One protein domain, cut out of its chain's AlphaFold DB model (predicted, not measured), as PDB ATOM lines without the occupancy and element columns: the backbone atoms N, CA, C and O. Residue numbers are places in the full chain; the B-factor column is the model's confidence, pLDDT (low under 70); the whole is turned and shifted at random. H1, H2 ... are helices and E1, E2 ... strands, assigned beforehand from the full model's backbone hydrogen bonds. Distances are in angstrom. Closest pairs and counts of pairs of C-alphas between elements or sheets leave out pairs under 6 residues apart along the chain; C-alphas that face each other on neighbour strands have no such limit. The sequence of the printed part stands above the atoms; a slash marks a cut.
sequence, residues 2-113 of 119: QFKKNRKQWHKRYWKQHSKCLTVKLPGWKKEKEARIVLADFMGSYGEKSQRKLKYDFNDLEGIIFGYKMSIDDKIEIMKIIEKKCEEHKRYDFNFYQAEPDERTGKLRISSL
ATOM      1  N   GLN A   2      98.824 121.574 125.094       49.59
ATOM      2  CA  GLN A   2      98.799 122.965 124.587       49.59
ATOM      3  C   GLN A   2      99.701 123.228 123.356       49.59
ATOM      4  O   GLN A   2      99.271 123.870 122.400       49.59
ATOM      5  N   PHE A   3     100.898 122.625 123.302       48.94
ATOM      6  CA  PHE A   3     101.842 122.759 122.176       48.94
ATOM      7  C   PHE A   3     101.283 122.288 120.815       48.94
ATOM      8  O   PHE A   3     101.538 122.909 119.782       48.94
ATOM      9  N   LYS A   4     100.461 121.225 120.789       57.31
ATOM     10  CA  LYS A   4      99.837 120.713 119.549       57.31
ATOM     11  C   LYS A   4      98.707 121.623 119.033       57.31
ATOM     12  O   LYS A   4      98.526 121.723 117.819       57.31
ATOM     13  N   LYS A   5      97.970 122.307 119.922       61.44
ATOM     14  CA  LYS A   5      96.918 123.278 119.550       61.44
ATOM     15  C   LYS A   5      97.521 124.522 118.887       61.44
ATOM     16  O   LYS A   5      97.043 124.921 117.825       61.44
ATOM     17  N   ASN A   6      98.621 125.044 119.438       75.06
ATOM     18  CA  ASN A   6      99.348 126.176 118.854       75.06
ATOM     19  C   ASN A   6      99.904 125.857 117.461       75.06
ATOM     20  O   ASN A   6      99.777 126.677 116.555       75.06
ATOM     21  N   ARG A   7     100.426 124.640 117.239       83.75
ATOM     22  CA  ARG A   7     100.912 124.220 115.912       83.75
ATOM     23  C   ARG A   7      99.794 124.179 114.862       83.75
ATOM     24  O   ARG A   7      99.980 124.687 113.760       83.75
ATOM     25  N   LYS A   8      98.622 123.617 115.193       87.69
ATOM     26  CA  LYS A   8      97.471 123.572 114.268       87.69
ATOM     27  C   LYS A   8      96.965 124.973 113.909       87.69
ATOM     28  O   LYS A   8      96.686 125.240 112.742       87.69
ATOM     29  N   GLN A   9      96.865 125.868 114.894       89.56
ATOM     30  CA  GLN A   9      96.445 127.253 114.657       89.56
ATOM     31  C   GLN A   9      97.464 128.026 113.817       89.56
ATOM     32  O   GLN A   9      97.077 128.700 112.863       89.56
ATOM     33  N   TRP A  10      98.757 127.883 114.120       90.12
ATOM     34  CA  TRP A  10      99.830 128.475 113.326       90.12
ATOM     35  C   TRP A  10      99.787 127.991 111.875       90.12
ATOM     36  O   TRP A  10      99.768 128.816 110.968       90.12
ATOM     37  N   HIS A  11      99.668 126.681 111.653       88.69
ATOM     38  CA  HIS A  11      99.619 126.090 110.315       88.69
ATOM     39  C   HIS A  11      98.425 126.622 109.510       88.69
ATOM     40  O   HIS A  11      98.576 127.057 108.371       88.69
ATOM     41  N   LYS A  12      97.237 126.681 110.130       92.19
ATOM     42  CA  LYS A  12      96.042 127.266 109.503       92.19
ATOM     43  C   LYS A  12      96.251 128.741 109.147       92.19
ATOM     44  O   LYS A  12      95.834 129.176 108.077       92.19
ATOM     45  N   ARG A  13      96.896 129.516 110.027       92.25
ATOM     46  CA  ARG A  13      97.206 130.930 109.773       92.25
ATOM     47  C   ARG A  13      98.213 131.086 108.637       92.25
ATOM     48  O   ARG A  13      97.993 131.930 107.776       92.25
ATOM     49  N   TYR A  14      99.268 130.275 108.626       90.00
ATOM     50  CA  TYR A  14     100.292 130.275 107.587       90.00
ATOM     51  C   TYR A  14      99.671 130.046 106.212       90.00
ATOM     52  O   TYR A  14      99.766 130.923 105.362       90.00
ATOM     53  N   TRP A  15      98.942 128.942 106.024       88.94
ATOM     54  CA  TRP A  15      98.339 128.629 104.727       88.94
ATOM     55  C   TRP A  15      97.290 129.655 104.303       88.94
ATOM     56  O   TRP A  15      97.258 130.042 103.141       88.94
ATOM     57  N   LYS A  16      96.503 130.195 105.245       91.50
ATOM     58  CA  LYS A  16      95.571 131.293 104.945       91.50
ATOM     59  C   LYS A  16      96.296 132.531 104.407       91.50
ATOM     60  O   LYS A  16      95.792 133.163 103.482       91.50
ATOM     61  N   GLN A  17      97.442 132.896 104.982       89.81
ATOM     62  CA  GLN A  17      98.222 134.037 104.499       89.81
ATOM     63  C   GLN A  17      98.961 133.713 103.202       89.81
ATOM     64  O   GLN A  17      98.946 134.525 102.289       89.81
ATOM     65  N   HIS A  18      99.523 132.514 103.083       86.12
ATOM     66  CA  HIS A  18     100.182 132.042 101.872       86.12
ATOM     67  C   HIS A  18      99.236 132.100 100.664       86.12
ATOM     68  O   HIS A  18      99.545 132.753  99.670       86.12
ATOM     69  N   SER A  19      98.028 131.537 100.783       86.06
ATOM     70  CA  SER A  19      97.007 131.614  99.731       86.06
ATOM     71  C   SER A  19      96.609 133.055  99.410       86.06
ATOM     72  O   SER A  19      96.416 133.385  98.242       86.06
ATOM     73  N   LYS A  20      96.520 133.940 100.413       87.81
ATOM     74  CA  LYS A  20      96.252 135.369 100.180       87.81
ATOM     75  C   LYS A  20      97.374 136.038  99.389       87.81
ATOM     76  O   LYS A  20      97.078 136.722  98.419       87.81
ATOM     77  N   CYS A  21      98.637 135.824  99.748       84.50
ATOM     78  CA  CYS A  21      99.769 136.410  99.027       84.50
ATOM     79  C   CYS A  21      99.781 136.005  97.546       84.50
ATOM     80  O   CYS A  21     100.122 136.814  96.692       84.50
ATOM     81  N   LEU A  22      99.357 134.777  97.242       84.44
ATOM     82  CA  LEU A  22      99.321 134.259  95.876       84.44
ATOM     83  C   LEU A  22      98.122 134.742  95.055       84.44
ATOM     84  O   LEU A  22      98.202 134.757  93.833       84.44
ATOM     85  N   THR A  23      97.016 135.136  95.687       84.44
ATOM     86  CA  THR A  23      95.743 135.430  94.993       84.44
ATOM     87  C   THR A  23      95.327 136.895  95.058       84.44
ATOM     88  O   THR A  23      94.448 137.321  94.313       84.44
ATOM     89  N   VAL A  24      95.954 137.693  95.923       86.50
ATOM     90  CA  VAL A  24      95.662 139.122  96.027       86.50
ATOM     91  C   VAL A  24      96.367 139.876  94.908       86.50
ATOM     92  O   VAL A  24      97.563 139.708  94.653       86.50
ATOM     93  N   LYS A  25      95.599 140.740  94.254       84.50
ATOM     94  CA  LYS A  25      96.083 141.678  93.254       84.50
ATOM     95  C   LYS A  25      96.287 143.048  93.883       84.50
ATOM     96  O   LYS A  25      95.425 143.521  94.625       84.50
ATOM     97  N   LEU A  26      97.416 143.686  93.596       83.25
ATOM     98  CA  LEU A  26      97.682 145.033  94.095       83.25
ATOM     99  C   LEU A  26      96.716 146.038  93.441       83.25
ATOM    100  O   LEU A  26      96.374 145.865  92.269       83.25
ATOM    101  N   PRO A  27      96.296 147.111  94.140       83.31
ATOM    102  CA  PRO A  27      95.369 148.102  93.586       83.31
ATOM    103  C   PRO A  27      95.819 148.678  92.238       83.31
ATOM    104  O   PRO A  27      95.001 148.818  91.331       83.31
ATOM    105  N   GLY A  28      97.124 148.933  92.082       76.56
ATOM    106  CA  GLY A  28      97.706 149.424  90.830       76.56
ATOM    107  C   GLY A  28      97.585 148.444  89.661       76.56
ATOM    108  O   GLY A  28      97.515 148.869  88.518       76.56
ATOM    109  N   TRP A  29      97.467 147.148  89.949       79.62
ATOM    110  CA  TRP A  29      97.391 146.093  88.943       79.62
ATOM    111  C   TRP A  29      95.943 145.717  88.625       79.62
ATOM    112  O   TRP A  29      95.698 144.970  87.687       79.62
ATOM    113  N   LYS A  30      94.943 146.236  89.357       85.44
ATOM    114  CA  LYS A  30      93.534 145.799  89.293       85.44
ATOM    115  C   LYS A  30      92.970 145.691  87.868       85.44
ATOM    116  O   LYS A  30      92.186 144.784  87.615       85.44
ATOM    117  N   LYS A  31      93.394 146.565  86.952       85.00
ATOM    118  CA  LYS A  31      92.900 146.631  85.567       85.00
ATOM    119  C   LYS A  31      93.470 145.562  84.622       85.00
ATOM    120  O   LYS A  31      92.883 145.338  83.572       85.00
ATOM    121  N   GLU A  32      94.578 144.909  84.967       84.06
ATOM    122  CA  GLU A  32      95.209 143.924  84.076       84.06
ATOM    123  C   GLU A  32      94.418 142.604  84.012       84.06
ATOM    124  O   GLU A  32      93.706 142.243  84.951       84.06
ATOM    125  N   LYS A  33      94.543 141.835  82.930       83.81
ATOM    126  CA  LYS A  33      94.040 140.454  82.901       83.81
ATOM    127  C   LYS A  33      95.180 139.545  83.345       83.81
ATOM    128  O   LYS A  33      96.106 139.310  82.586       83.81
ATOM    129  N   GLU A  34      95.136 139.099  84.595       84.62
ATOM    130  CA  GLU A  34      96.213 138.318  85.203       84.62
ATOM    131  C   GLU A  34      95.742 136.886  85.465       84.62
ATOM    132  O   GLU A  34      94.694 136.679  86.078       84.62
ATOM    133  N   ALA A  35      96.544 135.912  85.041       84.25
ATOM    134  CA  ALA A  35      96.421 134.513  85.429       84.25
ATOM    135  C   ALA A  35      97.713 134.084  86.137       84.25
ATOM    136  O   ALA A  35      98.809 134.427  85.698       84.25
ATOM    137  N   ARG A  36      97.593 133.346  87.246       84.62
ATOM    138  CA  ARG A  36      98.735 132.851  88.029       84.62
ATOM    139  C   ARG A  36      98.703 131.332  88.084       84.62
ATOM    140  O   ARG A  36      97.695 130.756  88.486       84.62
ATOM    141  N   ILE A  37      99.822 130.701  87.748       82.81
ATOM    142  CA  ILE A  37     100.045 129.276  87.987       82.81
ATOM    143  C   ILE A  37     100.908 129.157  89.241       82.81
ATOM    144  O   ILE A  37     102.008 129.703  89.301       82.81
ATOM    145  N   VAL A  38     100.395 128.462  90.256       82.19
ATOM    146  CA  VAL A  38     101.133 128.172  91.489       82.19
ATOM    147  C   VAL A  38     101.567 126.720  91.441       82.19
ATOM    148  O   VAL A  38     100.740 125.813  91.525       82.19
ATOM    149  N   LEU A  39     102.871 126.509  91.314       80.19
ATOM    150  CA  LEU A  39     103.461 125.184  91.283       80.19
ATOM    151  C   LEU A  39     103.950 124.805  92.680       80.19
ATOM    152  O   LEU A  39     104.851 125.440  93.226       80.19
ATOM    153  N   ALA A  40     103.337 123.780  93.263       78.69
ATOM    154  CA  ALA A  40     103.767 123.231  94.537       78.69
ATOM    155  C   ALA A  40     104.715 122.053  94.286       78.69
ATOM    156  O   ALA A  40     104.292 120.989  93.836       78.69
ATOM    157  N   ASP A  41     106.002 122.254  94.566       81.44
ATOM    158  CA  ASP A  41     107.041 121.245  94.357       81.44
ATOM    159  C   ASP A  41     107.080 120.210  95.493       81.44
ATOM    160  O   ASP A  41     108.014 120.154  96.292       81.44
ATOM    161  N   PHE A  42     106.029 119.401  95.609       75.50
ATOM    162  CA  PHE A  42     105.943 118.378  96.657       75.50
ATOM    163  C   PHE A  42     106.959 117.242  96.482       75.50
ATOM    164  O   PHE A  42     107.282 116.567  97.456       75.50
ATOM    165  N   MET A  43     107.443 117.022  95.256       81.25
ATOM    166  CA  MET A  43     108.359 115.930  94.911       81.25
ATOM    167  C   MET A  43     109.824 116.383  94.777       81.25
ATOM    168  O   MET A  43     110.678 115.560  94.463       81.25
ATOM    169  N   GLY A  44     110.133 117.663  95.019       81.12
ATOM    170  CA  GLY A  44     111.498 118.197  94.930       81.12
ATOM    171  C   GLY A  44     112.064 118.231  93.506       81.12
ATOM    172  O   GLY A  44     113.279 118.214  93.321       81.12
ATOM    173  N   SER A  45     111.200 118.251  92.490       81.56
ATOM    174  CA  SER A  45     111.561 118.224  91.070       81.56
ATOM    175  C   SER A  45     112.201 119.527  90.571       81.56
ATOM    176  O   SER A  45     112.691 119.565  89.444       81.56
ATOM    177  N   TYR A  46     112.212 120.585  91.389       81.62
ATOM    178  CA  TYR A  46     112.738 121.909  91.047       81.62
ATOM    179  C   TYR A  46     113.912 122.348  91.937       81.62
ATOM    180  O   TYR A  46     114.152 123.550  92.119       81.62
ATOM    181  N   GLY A  47     114.660 121.388  92.494       82.06
ATOM    182  CA  GLY A  47     115.819 121.658  93.349       82.06
ATOM    183  C   GLY A  47     116.904 122.482  92.647       82.06
ATOM    184  O   GLY A  47     117.432 123.448  93.211       82.06
ATOM    185  N   GLU A  48     117.196 122.180  91.380       87.81
ATOM    186  CA  GLU A  48     118.219 122.897  90.622       87.81
ATOM    187  C   GLU A  48     117.706 124.197  89.986       87.81
ATOM    188  O   GLU A  48     116.533 124.368  89.646       87.81
ATOM    189  N   LYS A  49     118.612 125.165  89.786       85.81
ATOM    190  CA  LYS A  49     118.281 126.450  89.142       85.81
ATOM    191  C   LYS A  49     117.840 126.270  87.682       85.81
ATOM    192  O   LYS A  49     117.015 127.037  87.199       85.81
ATOM    193  N   SER A  50     118.394 125.281  86.986       85.56
ATOM    194  CA  SER A  50     118.068 124.924  85.597       85.56
ATOM    195  C   SER A  50     116.609 124.479  85.446       85.56
ATOM    196  O   SER A  50     115.930 124.924  84.523       85.56
ATOM    197  N   GLN A  51     116.114 123.677  86.391       85.12
ATOM    198  CA  GLN A  51     114.758 123.121  86.410       85.12
ATOM    199  C   GLN A  51     113.686 124.192  86.645       85.12
ATOM    200  O   GLN A  51     112.550 124.040  86.212       85.12
ATOM    201  N   ARG A  52     114.050 125.306  87.291       83.38
ATOM    202  CA  ARG A  52     113.146 126.429  87.596       83.38
ATOM    203  C   ARG A  52     112.963 127.427  86.450       83.38
ATOM    204  O   ARG A  52     112.245 128.411  86.615       83.38
ATOM    205  N   LYS A  53     113.613 127.216  85.302       86.81
ATOM    206  CA  LYS A  53     113.463 128.083  84.128       86.81
ATOM    207  C   LYS A  53     112.244 127.654  83.311       86.81
ATOM    208  O   LYS A  53     112.166 126.510  82.872       86.81
ATOM    209  N   LEU A  54     111.329 128.588  83.062       83.50
ATOM    210  CA  LEU A  54     110.223 128.377  82.133       83.50
ATOM    211  C   LEU A  54     110.753 128.399  80.693       83.50
ATOM    212  O   LEU A  54     111.482 129.317  80.316       83.50
ATOM    213  N   LYS A  55     110.388 127.391  79.898       87.38
ATOM    214  CA  LYS A  55     110.606 127.396  78.447       87.38
ATOM    215  C   LYS A  55     109.397 128.042  77.775       87.38
ATOM    216  O   LYS A  55     108.269 127.737  78.148       87.38
ATOM    217  N   TYR A  56     109.648 128.915  76.813       89.88
ATOM    218  CA  TYR A  56     108.635 129.622  76.034       89.88
ATOM    219  C   TYR A  56     109.150 129.800  74.597       89.88
ATOM    220  O   TYR A  56     110.364 129.714  74.378       89.88
ATOM    221  N   ASP A  57     108.249 130.010  73.635       92.81
ATOM    222  CA  ASP A  57     108.644 130.424  72.286       92.81
ATOM    223  C   ASP A  57     109.091 131.887  72.343       92.81
ATOM    224  O   ASP A  57     108.377 132.745  72.852       92.81
ATOM    225  N   PHE A  58     110.283 132.186  71.831       93.62
ATOM    226  CA  PHE A  58     110.807 133.549  71.828       93.62
ATOM    227  C   PHE A  58     109.879 134.546  71.115       93.62
ATOM    228  O   PHE A  58     109.825 135.711  71.509       93.62
ATOM    229  N   ASN A  59     109.115 134.092  70.119       92.31
ATOM    230  CA  ASN A  59     108.144 134.931  69.421       92.31
ATOM    231  C   ASN A  59     106.987 135.395  70.323       92.31
ATOM    232  O   ASN A  59     106.395 136.431  70.044       92.31
ATOM    233  N   ASP A  60     106.722 134.701  71.435       92.06
ATOM    234  CA  ASP A  60     105.703 135.101  72.413       92.06
ATOM    235  C   ASP A  60     106.195 136.206  73.374       92.06
ATOM    236  O   ASP A  60     105.408 136.768  74.141       92.06
ATOM    237  N   LEU A  61     107.499 136.525  73.387       92.38
ATOM    238  CA  LEU A  61     108.054 137.572  74.247       92.38
ATOM    239  C   LEU A  61     107.987 138.937  73.560       92.38
ATOM    240  O   LEU A  61     108.833 139.260  72.738       92.38
ATOM    241  N   GLU A  62     107.029 139.776  73.931       91.25
ATOM    242  CA  GLU A  62     106.813 141.072  73.267       91.25
ATOM    243  C   GLU A  62     107.929 142.106  73.509       91.25
ATOM    244  O   GLU A  62     108.288 142.881  72.623       91.25
ATOM    245  N   GLY A  63     108.500 142.131  74.713       92.56
ATOM    246  CA  GLY A  63     109.497 143.130  75.082       92.56
ATOM    247  C   GLY A  63     110.025 142.953  76.497       92.56
ATOM    248  O   GLY A  63     109.563 142.098  77.258       92.56
ATOM    249  N   ILE A  64     111.002 143.783  76.868       94.56
ATOM    250  CA  ILE A  64     111.609 143.782  78.205       94.56
ATOM    251  C   ILE A  64     111.530 145.173  78.821       94.56
ATOM    252  O   ILE A  64     111.924 146.164  78.212       94.56
ATOM    253  N   ILE A  65     111.071 145.232  80.073       94.56
ATOM    254  CA  ILE A  65     111.103 146.440  80.898       94.56
ATOM    255  C   ILE A  65     112.216 146.283  81.934       94.56
ATOM    256  O   ILE A  65     112.131 145.438  82.827       94.56
ATOM    257  N   PHE A  66     113.252 147.110  81.843       95.12
ATOM    258  CA  PHE A  66     114.339 147.119  82.811       95.12
ATOM    259  C   PHE A  66     113.936 147.838  84.094       95.12
ATOM    260  O   PHE A  66     113.334 148.914  84.083       95.12
ATOM    261  N   GLY A  67     114.305 147.246  85.229       92.44
ATOM    262  CA  GLY A  67     114.092 147.857  86.534       92.44
ATOM    263  C   GLY A  67     114.942 149.116  86.722       92.44
ATOM    264  O   GLY A  67     116.062 149.207  86.219       92.44
ATOM    265  N   TYR A  68     114.436 150.072  87.503       87.94
ATOM    266  CA  TYR A  68     115.123 151.339  87.792       87.94
ATOM    267  C   TYR A  68     116.548 151.164  88.340       87.94
ATOM    268  O   TYR A  68     117.455 151.894  87.961       87.94
ATOM    269  N   LYS A  69     116.753 150.168  89.210       92.19
ATOM    270  CA  LYS A  69     118.040 149.915  89.882       92.19
ATOM    271  C   LYS A  69     118.993 149.001  89.106       92.19
ATOM    272  O   LYS A  69     120.040 148.650  89.636       92.19
ATOM    273  N   MET A  70     118.618 148.555  87.908       93.56
ATOM    274  CA  MET A  70     119.479 147.685  87.109       93.56
ATOM    275  C   MET A  70     120.660 148.485  86.556       93.56
ATOM    276  O   MET A  70     120.469 149.611  86.081       93.56
ATOM    277  N   SER A  71     121.862 147.907  86.621       95.00
ATOM    278  CA  SER A  71     123.073 148.539  86.099       95.00
ATOM    279  C   SER A  71     123.000 148.696  84.575       95.00
ATOM    280  O   SER A  71     122.203 148.038  83.907       95.00
ATOM    281  N   ILE A  72     123.804 149.600  84.014       91.81
ATOM    282  CA  ILE A  72     123.887 149.765  82.556       91.81
ATOM    283  C   ILE A  72     124.514 148.520  81.917       91.81
ATOM    284  O   ILE A  72     124.017 148.059  80.893       91.81
ATOM    285  N   ASP A  73     125.535 147.942  82.549       95.12
ATOM    286  CA  ASP A  73     126.237 146.763  82.034       95.12
ATOM    287  C   ASP A  73     125.303 145.552  81.910       95.12
ATOM    288  O   ASP A  73     125.249 144.931  80.848       95.12
ATOM    289  N   ASP A  74     124.477 145.289  82.931       95.88
ATOM    290  CA  ASP A  74     123.477 144.210  82.885       95.88
ATOM    291  C   ASP A  74     122.454 144.437  81.760       95.88
ATOM    292  O   ASP A  74     122.052 143.495  81.074       95.88
ATOM    293  N   LYS A  75     122.020 145.691  81.547       93.88
ATOM    294  CA  LYS A  75     121.084 146.024  80.460       93.88
ATOM    295  C   LYS A  75     121.711 145.728  79.104       93.88
ATOM    296  O   LYS A  75     121.054 145.111  78.271       93.88
ATOM    297  N   ILE A  76     122.966 146.132  78.898       93.75
ATOM    298  CA  ILE A  76     123.702 145.888  77.652       93.75
ATOM    299  C   ILE A  76     123.882 144.384  77.419       93.75
ATOM    300  O   ILE A  76     123.681 143.916  76.300       93.75
ATOM    301  N   GLU A  77     124.230 143.610  78.450       96.75
ATOM    302  CA  GLU A  77     124.366 142.154  78.331       96.75
ATOM    303  C   GLU A  77     123.042 141.502  77.910       96.75
ATOM    304  O   GLU A  77     123.008 140.696  76.978       96.75
ATOM    305  N   ILE A  78     121.931 141.903  78.535       95.38
ATOM    306  CA  ILE A  78     120.598 141.409  78.176       95.38
ATOM    307  C   ILE A  78     120.226 141.823  76.748       95.38
ATOM    308  O   ILE A  78     119.745 140.980  75.992       95.38
ATOM    309  N   MET A  79     120.463 143.080  76.359       93.38
ATOM    310  CA  MET A  79     120.183 143.564  75.003       93.38
ATOM    311  C   MET A  79     120.914 142.723  73.954       93.38
ATOM    312  O   MET A  79     120.269 142.246  73.028       93.38
ATOM    313  N   LYS A  80     122.201 142.414  74.158       94.75
ATOM    314  CA  LYS A  80     122.981 141.550  73.252       94.75
ATOM    315  C   LYS A  80     122.413 140.135  73.129       94.75
ATOM    316  O   LYS A  80     122.402 139.554  72.045       94.75
ATOM    317  N   ILE A  81     121.941 139.551  74.237       95.56
ATOM    318  CA  ILE A  81     121.300 138.225  74.218       95.56
ATOM    319  C   ILE A  81     120.021 138.264  73.374       95.56
ATOM    320  O   ILE A  81     119.756 137.331  72.616       95.56
ATOM    321  N   ILE A  82     119.228 139.323  73.519       94.88
ATOM    322  CA  ILE A  82     117.982 139.498  72.776       94.88
ATOM    323  C   ILE A  82     118.252 139.789  71.302       94.88
ATOM    324  O   ILE A  82     117.602 139.172  70.470       94.88
ATOM    325  N   GLU A  83     119.233 140.629  70.967       92.31
ATOM    326  CA  GLU A  83     119.655 140.889  69.583       92.31
ATOM    327  C   GLU A  83     120.013 139.587  68.862       92.31
ATOM    328  O   GLU A  83     119.449 139.284  67.813       92.31
ATOM    329  N   LYS A  84     120.842 138.743  69.484       94.94
ATOM    330  CA  LYS A  84     121.183 137.430  68.926       94.94
ATOM    331  C   LYS A  84     119.947 136.551  68.699       94.94
ATOM    332  O   LYS A  84     119.837 135.880  67.677       94.94
ATOM    333  N   LYS A  85     118.997 136.549  69.639       94.31
ATOM    334  CA  LYS A  85     117.742 135.793  69.492       94.31
ATOM    335  C   LYS A  85     116.852 136.352  68.387       94.31
ATOM    336  O   LYS A  85     116.239 135.586  67.653       94.31
ATOM    337  N   CYS A  86     116.793 137.670  68.250       93.81
ATOM    338  CA  CYS A  86     116.094 138.342  67.166       93.81
ATOM    339  C   CYS A  86     116.664 137.934  65.801       93.81
ATOM    340  O   CYS A  86     115.894 137.575  64.913       93.81
ATOM    341  N   GLU A  87     117.991 137.881  65.652       93.25
ATOM    342  CA  GLU A  87     118.650 137.393  64.433       93.25
ATOM    343  C   GLU A  87     118.314 135.921  64.138       93.25
ATOM    344  O   GLU A  87     117.894 135.594  63.026       93.25
ATOM    345  N   GLU A  88     118.431 135.042  65.141       95.56
ATOM    346  CA  GLU A  88     118.103 133.610  65.030       95.56
ATOM    347  C   GLU A  88     116.645 133.376  64.590       95.56
ATOM    348  O   GLU A  88     116.364 132.463  63.812       95.56
ATOM    349  N   HIS A  89     115.721 134.218  65.061       94.75
ATOM    350  CA  HIS A  89     114.285 134.118  64.793       94.75
ATOM    351  C   HIS A  89     113.793 135.036  63.659       94.75
ATOM    352  O   HIS A  89     112.600 135.035  63.361       94.75
ATOM    353  N   LYS A  90     114.687 135.795  63.001       93.19
ATOM    354  CA  LYS A  90     114.357 136.800  61.967       93.19
ATOM    355  C   LYS A  90     113.288 137.804  62.420       93.19
ATOM    356  O   LYS A  90     112.371 138.140  61.669       93.19
ATOM    357  N   ARG A  91     113.407 138.266  63.661       90.50
ATOM    358  CA  ARG A  91     112.492 139.212  64.300       90.50
ATOM    359  C   ARG A  91     113.173 140.566  64.466       90.50
ATOM    360  O   ARG A  91     114.288 140.626  64.966       90.50
ATOM    361  N   TYR A  92     112.497 141.648  64.085       84.50
ATOM    362  CA  TYR A  92     113.086 142.998  64.051       84.50
ATOM    363  C   TYR A  92     112.301 144.041  64.863       84.50
ATOM    364  O   TYR A  92     112.651 145.216  64.860       84.50
ATOM    365  N   ASP A  93     111.243 143.625  65.556       89.00
ATOM    366  CA  ASP A  93     110.263 144.490  66.225       89.00
ATOM    367  C   ASP A  93     110.291 144.378  67.762       89.00
ATOM    368  O   ASP A  93     109.300 144.648  68.440       89.00
ATOM    369  N   PHE A  94     111.425 143.980  68.342       91.88
ATOM    370  CA  PHE A  94     111.527 143.744  69.782       91.88
ATOM    371  C   PHE A  94     111.711 145.035  70.583       91.88
ATOM    372  O   PHE A  94     112.676 145.763  70.365       91.88
ATOM    373  N   ASN A  95     110.854 145.281  71.580       92.06
ATOM    374  CA  ASN A  95     110.847 146.537  72.332       92.06
ATOM    375  C   ASN A  95     111.571 146.467  73.689       92.06
ATOM    376  O   ASN A  95     111.346 145.555  74.494       92.06
ATOM    377  N   PHE A  96     112.372 147.496  73.991       93.62
ATOM    378  CA  PHE A  96     112.944 147.722  75.322       93.62
ATOM    379  C   PHE A  96     112.345 148.952  75.995       93.62
ATOM    380  O   PHE A  96     112.134 150.000  75.383       93.62
ATOM    381  N   TYR A  97     112.151 148.845  77.304       94.06
ATOM    382  CA  TYR A  97     111.623 149.912  78.139       94.06
ATOM    383  C   TYR A  97     112.441 150.055  79.419       94.06
ATOM    384  O   TYR A  97     113.084 149.112  79.879       94.06
ATOM    385  N   GLN A  98     112.363 151.224  80.043       93.00
ATOM    386  CA  GLN A  98     112.940 151.510  81.348       93.00
ATOM    387  C   GLN A  98     111.834 151.923  82.314       93.00
ATOM    388  O   GLN A  98     111.029 152.807  82.024       93.00
ATOM    389  N   ALA A  99     111.810 151.296  83.487       92.94
ATOM    390  CA  ALA A  99     111.014 151.768  84.606       92.94
ATOM    391  C   ALA A  99     111.803 152.832  85.382       92.94
ATOM    392  O   ALA A  99     112.926 152.576  85.823       92.94
ATOM    393  N   GLU A 100     111.212 154.004  85.579       90.06
ATOM    394  CA  GLU A 100     111.786 155.140  86.303       90.06
ATOM    395  C   GLU A 100     110.810 155.612  87.385       90.06
ATOM    396  O   GLU A 100     109.605 155.674  87.134       90.06
ATOM    397  N   PRO A 101     111.276 155.958  88.592       88.06
ATOM    398  CA  PRO A 101     110.440 156.624  89.569       88.06
ATOM    399  C   PRO A 101     110.147 158.052  89.100       88.06
ATOM    400  O   PRO A 101     111.042 158.806  88.730       88.06
ATOM    401  N   ASP A 102     108.881 158.439  89.150       86.06
ATOM    402  CA  ASP A 102     108.470 159.833  89.120       86.06
ATOM    403  C   ASP A 102     108.568 160.380  90.548       86.06
ATOM    404  O   ASP A 102     107.732 160.068  91.400       86.06
ATOM    405  N   GLU A 103     109.598 161.186  90.812       82.88
ATOM    406  CA  GLU A 103     109.868 161.759  92.137       82.88
ATOM    407  C   GLU A 103     108.705 162.600  92.679       82.88
ATOM    408  O   GLU A 103     108.501 162.671  93.889       82.88
ATOM    409  N   ARG A 104     107.889 163.193  91.799       83.38
ATOM    410  CA  ARG A 104     106.766 164.045  92.199       83.38
ATOM    411  C   ARG A 104     105.556 163.234  92.649       83.38
ATOM    412  O   ARG A 104     104.800 163.682  93.507       83.38
ATOM    413  N   THR A 105     105.323 162.074  92.037       84.38
ATOM    414  CA  THR A 105     104.115 161.269  92.293       84.38
ATOM    415  C   THR A 105     104.387 159.979  93.064       84.38
ATOM    416  O   THR A 105     103.437 159.338  93.516       84.38
ATOM    417  N   GLY A 106     105.655 159.583  93.206       80.19
ATOM    418  CA  GLY A 106     106.067 158.303  93.784       80.19
ATOM    419  C   GLY A 106     105.667 157.089  92.938       80.19
ATOM    420  O   GLY A 106     105.716 155.957  93.420       80.19
ATOM    421  N   LYS A 107     105.220 157.302  91.694       83.38
ATOM    422  CA  LYS A 107     104.783 156.240  90.778       83.38
ATOM    423  C   LYS A 107     105.924 155.824  89.858       83.38
ATOM    424  O   LYS A 107     106.833 156.600  89.602       83.38
ATOM    425  N   LEU A 108     105.851 154.608  89.325       84.62
ATOM    426  CA  LEU A 108     106.734 154.188  88.241       84.62
ATOM    427  C   LEU A 108     106.184 154.701  86.909       84.62
ATOM    428  O   LEU A 108     105.028 154.451  86.569       84.62
ATOM    429  N   ARG A 109     107.031 155.396  86.158       88.38
ATOM    430  CA  ARG A 109     106.842 155.718  84.748       88.38
ATOM    431  C   ARG A 109     107.624 154.707  83.922       88.38
ATOM    432  O   ARG A 109     108.751 154.369  84.263       88.38
ATOM    433  N   ILE A 110     107.018 154.228  82.845       90.62
ATOM    434  CA  ILE A 110     107.683 153.354  81.879       90.62
ATOM    435  C   ILE A 110     107.959 154.199  80.640       90.62
ATOM    436  O   ILE A 110     107.030 154.768  80.068       90.62
ATOM    437  N   SER A 111     109.224 154.316  80.259       90.25
ATOM    438  CA  SER A 111     109.663 154.995  79.041       90.25
ATOM    439  C   SER A 111     110.212 153.971  78.055       90.25
ATOM    440  O   SER A 111     110.887 153.019  78.442       90.25
ATOM    441  N   SER A 112     109.906 154.145  76.768       90.56
ATOM    442  CA  SER A 112     110.570 153.373  75.717       90.56
ATOM    443  C   SER A 112     112.040 153.760  75.696       90.56
ATOM    444  O   SER A 112     112.368 154.945  75.620       90.56
ATOM    445  N   LEU A 113     112.916 152.766  75.721       85.31
ATOM    446  CA  LEU A 113     114.300 152.967  75.332       85.31
ATOM    447  C   LEU A 113     114.277 152.937  73.809       85.31
ATOM    448  O   LEU A 113     114.132 151.870  73.220       85.31
TER     449      LEU A 113
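AT A GLANCE: This is residues 2 to 113 of the 119 residues of an uncharacterized protein of Desulfuromonadaceae bacterium GWC2_58_13 (UniProt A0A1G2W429). A small two-layer head, with H2 over one face of the sheet E1 E2 E3, is joined by a long looping stretch to the distant helix H1, whose residues 2 to 18 stick out, as do residues 39 to 57. The 112 printed residues include H1, E1, H2, E2 and E3 along the chain, mixed in class, with a mixed sheet. The whole is only just extended, close to loose, radius of gyration of the C-alphas 20.2 A, spanning 64 by 43 by 29 A.

IN THESE COORDINATES: H1, residues 2 to 23, begins at C-alpha 2 (98.799, 122.965, 124.587) and measures 32.3 A from first to last C-alpha. E1 is residues 63 to 66, 10.0 A; H2, 72 to 89, 25.5 A; E2, 95 to 102, 21.5 A; E3, 107 to 112, 16.4 A, ending at C-alpha 112 (110.570, 153.373, 75.717).

HOW THE PARTS SIT: H1 is apart from H2, E2 and E3. E1 and E2 are parallel, N 64 to O 95 3.0 A; E1, H2 and E2 make a strand-helix-strand unit, a helix between parallel neighbour strands, with a right-handed crossover. H2 is on the sheet, height 10.6 A, along the strands; its closest C-alphas to E1 are Lys 75 and Phe 66, 7.2 A. E2 and E3 form an antiparallel hairpin, N 98 to O 111 2.8 A. In H1 and H2 every O i to N i+4 pair is within hydrogen-bond range.

THE WHOLE: The farthest C-alphas, Gln 2 and Lys 90, are 66.0 A apart. The printed part has no cut; the link H1 to E1, 39 residues, is long. Residues 2 to 5 have pLDDT under 70.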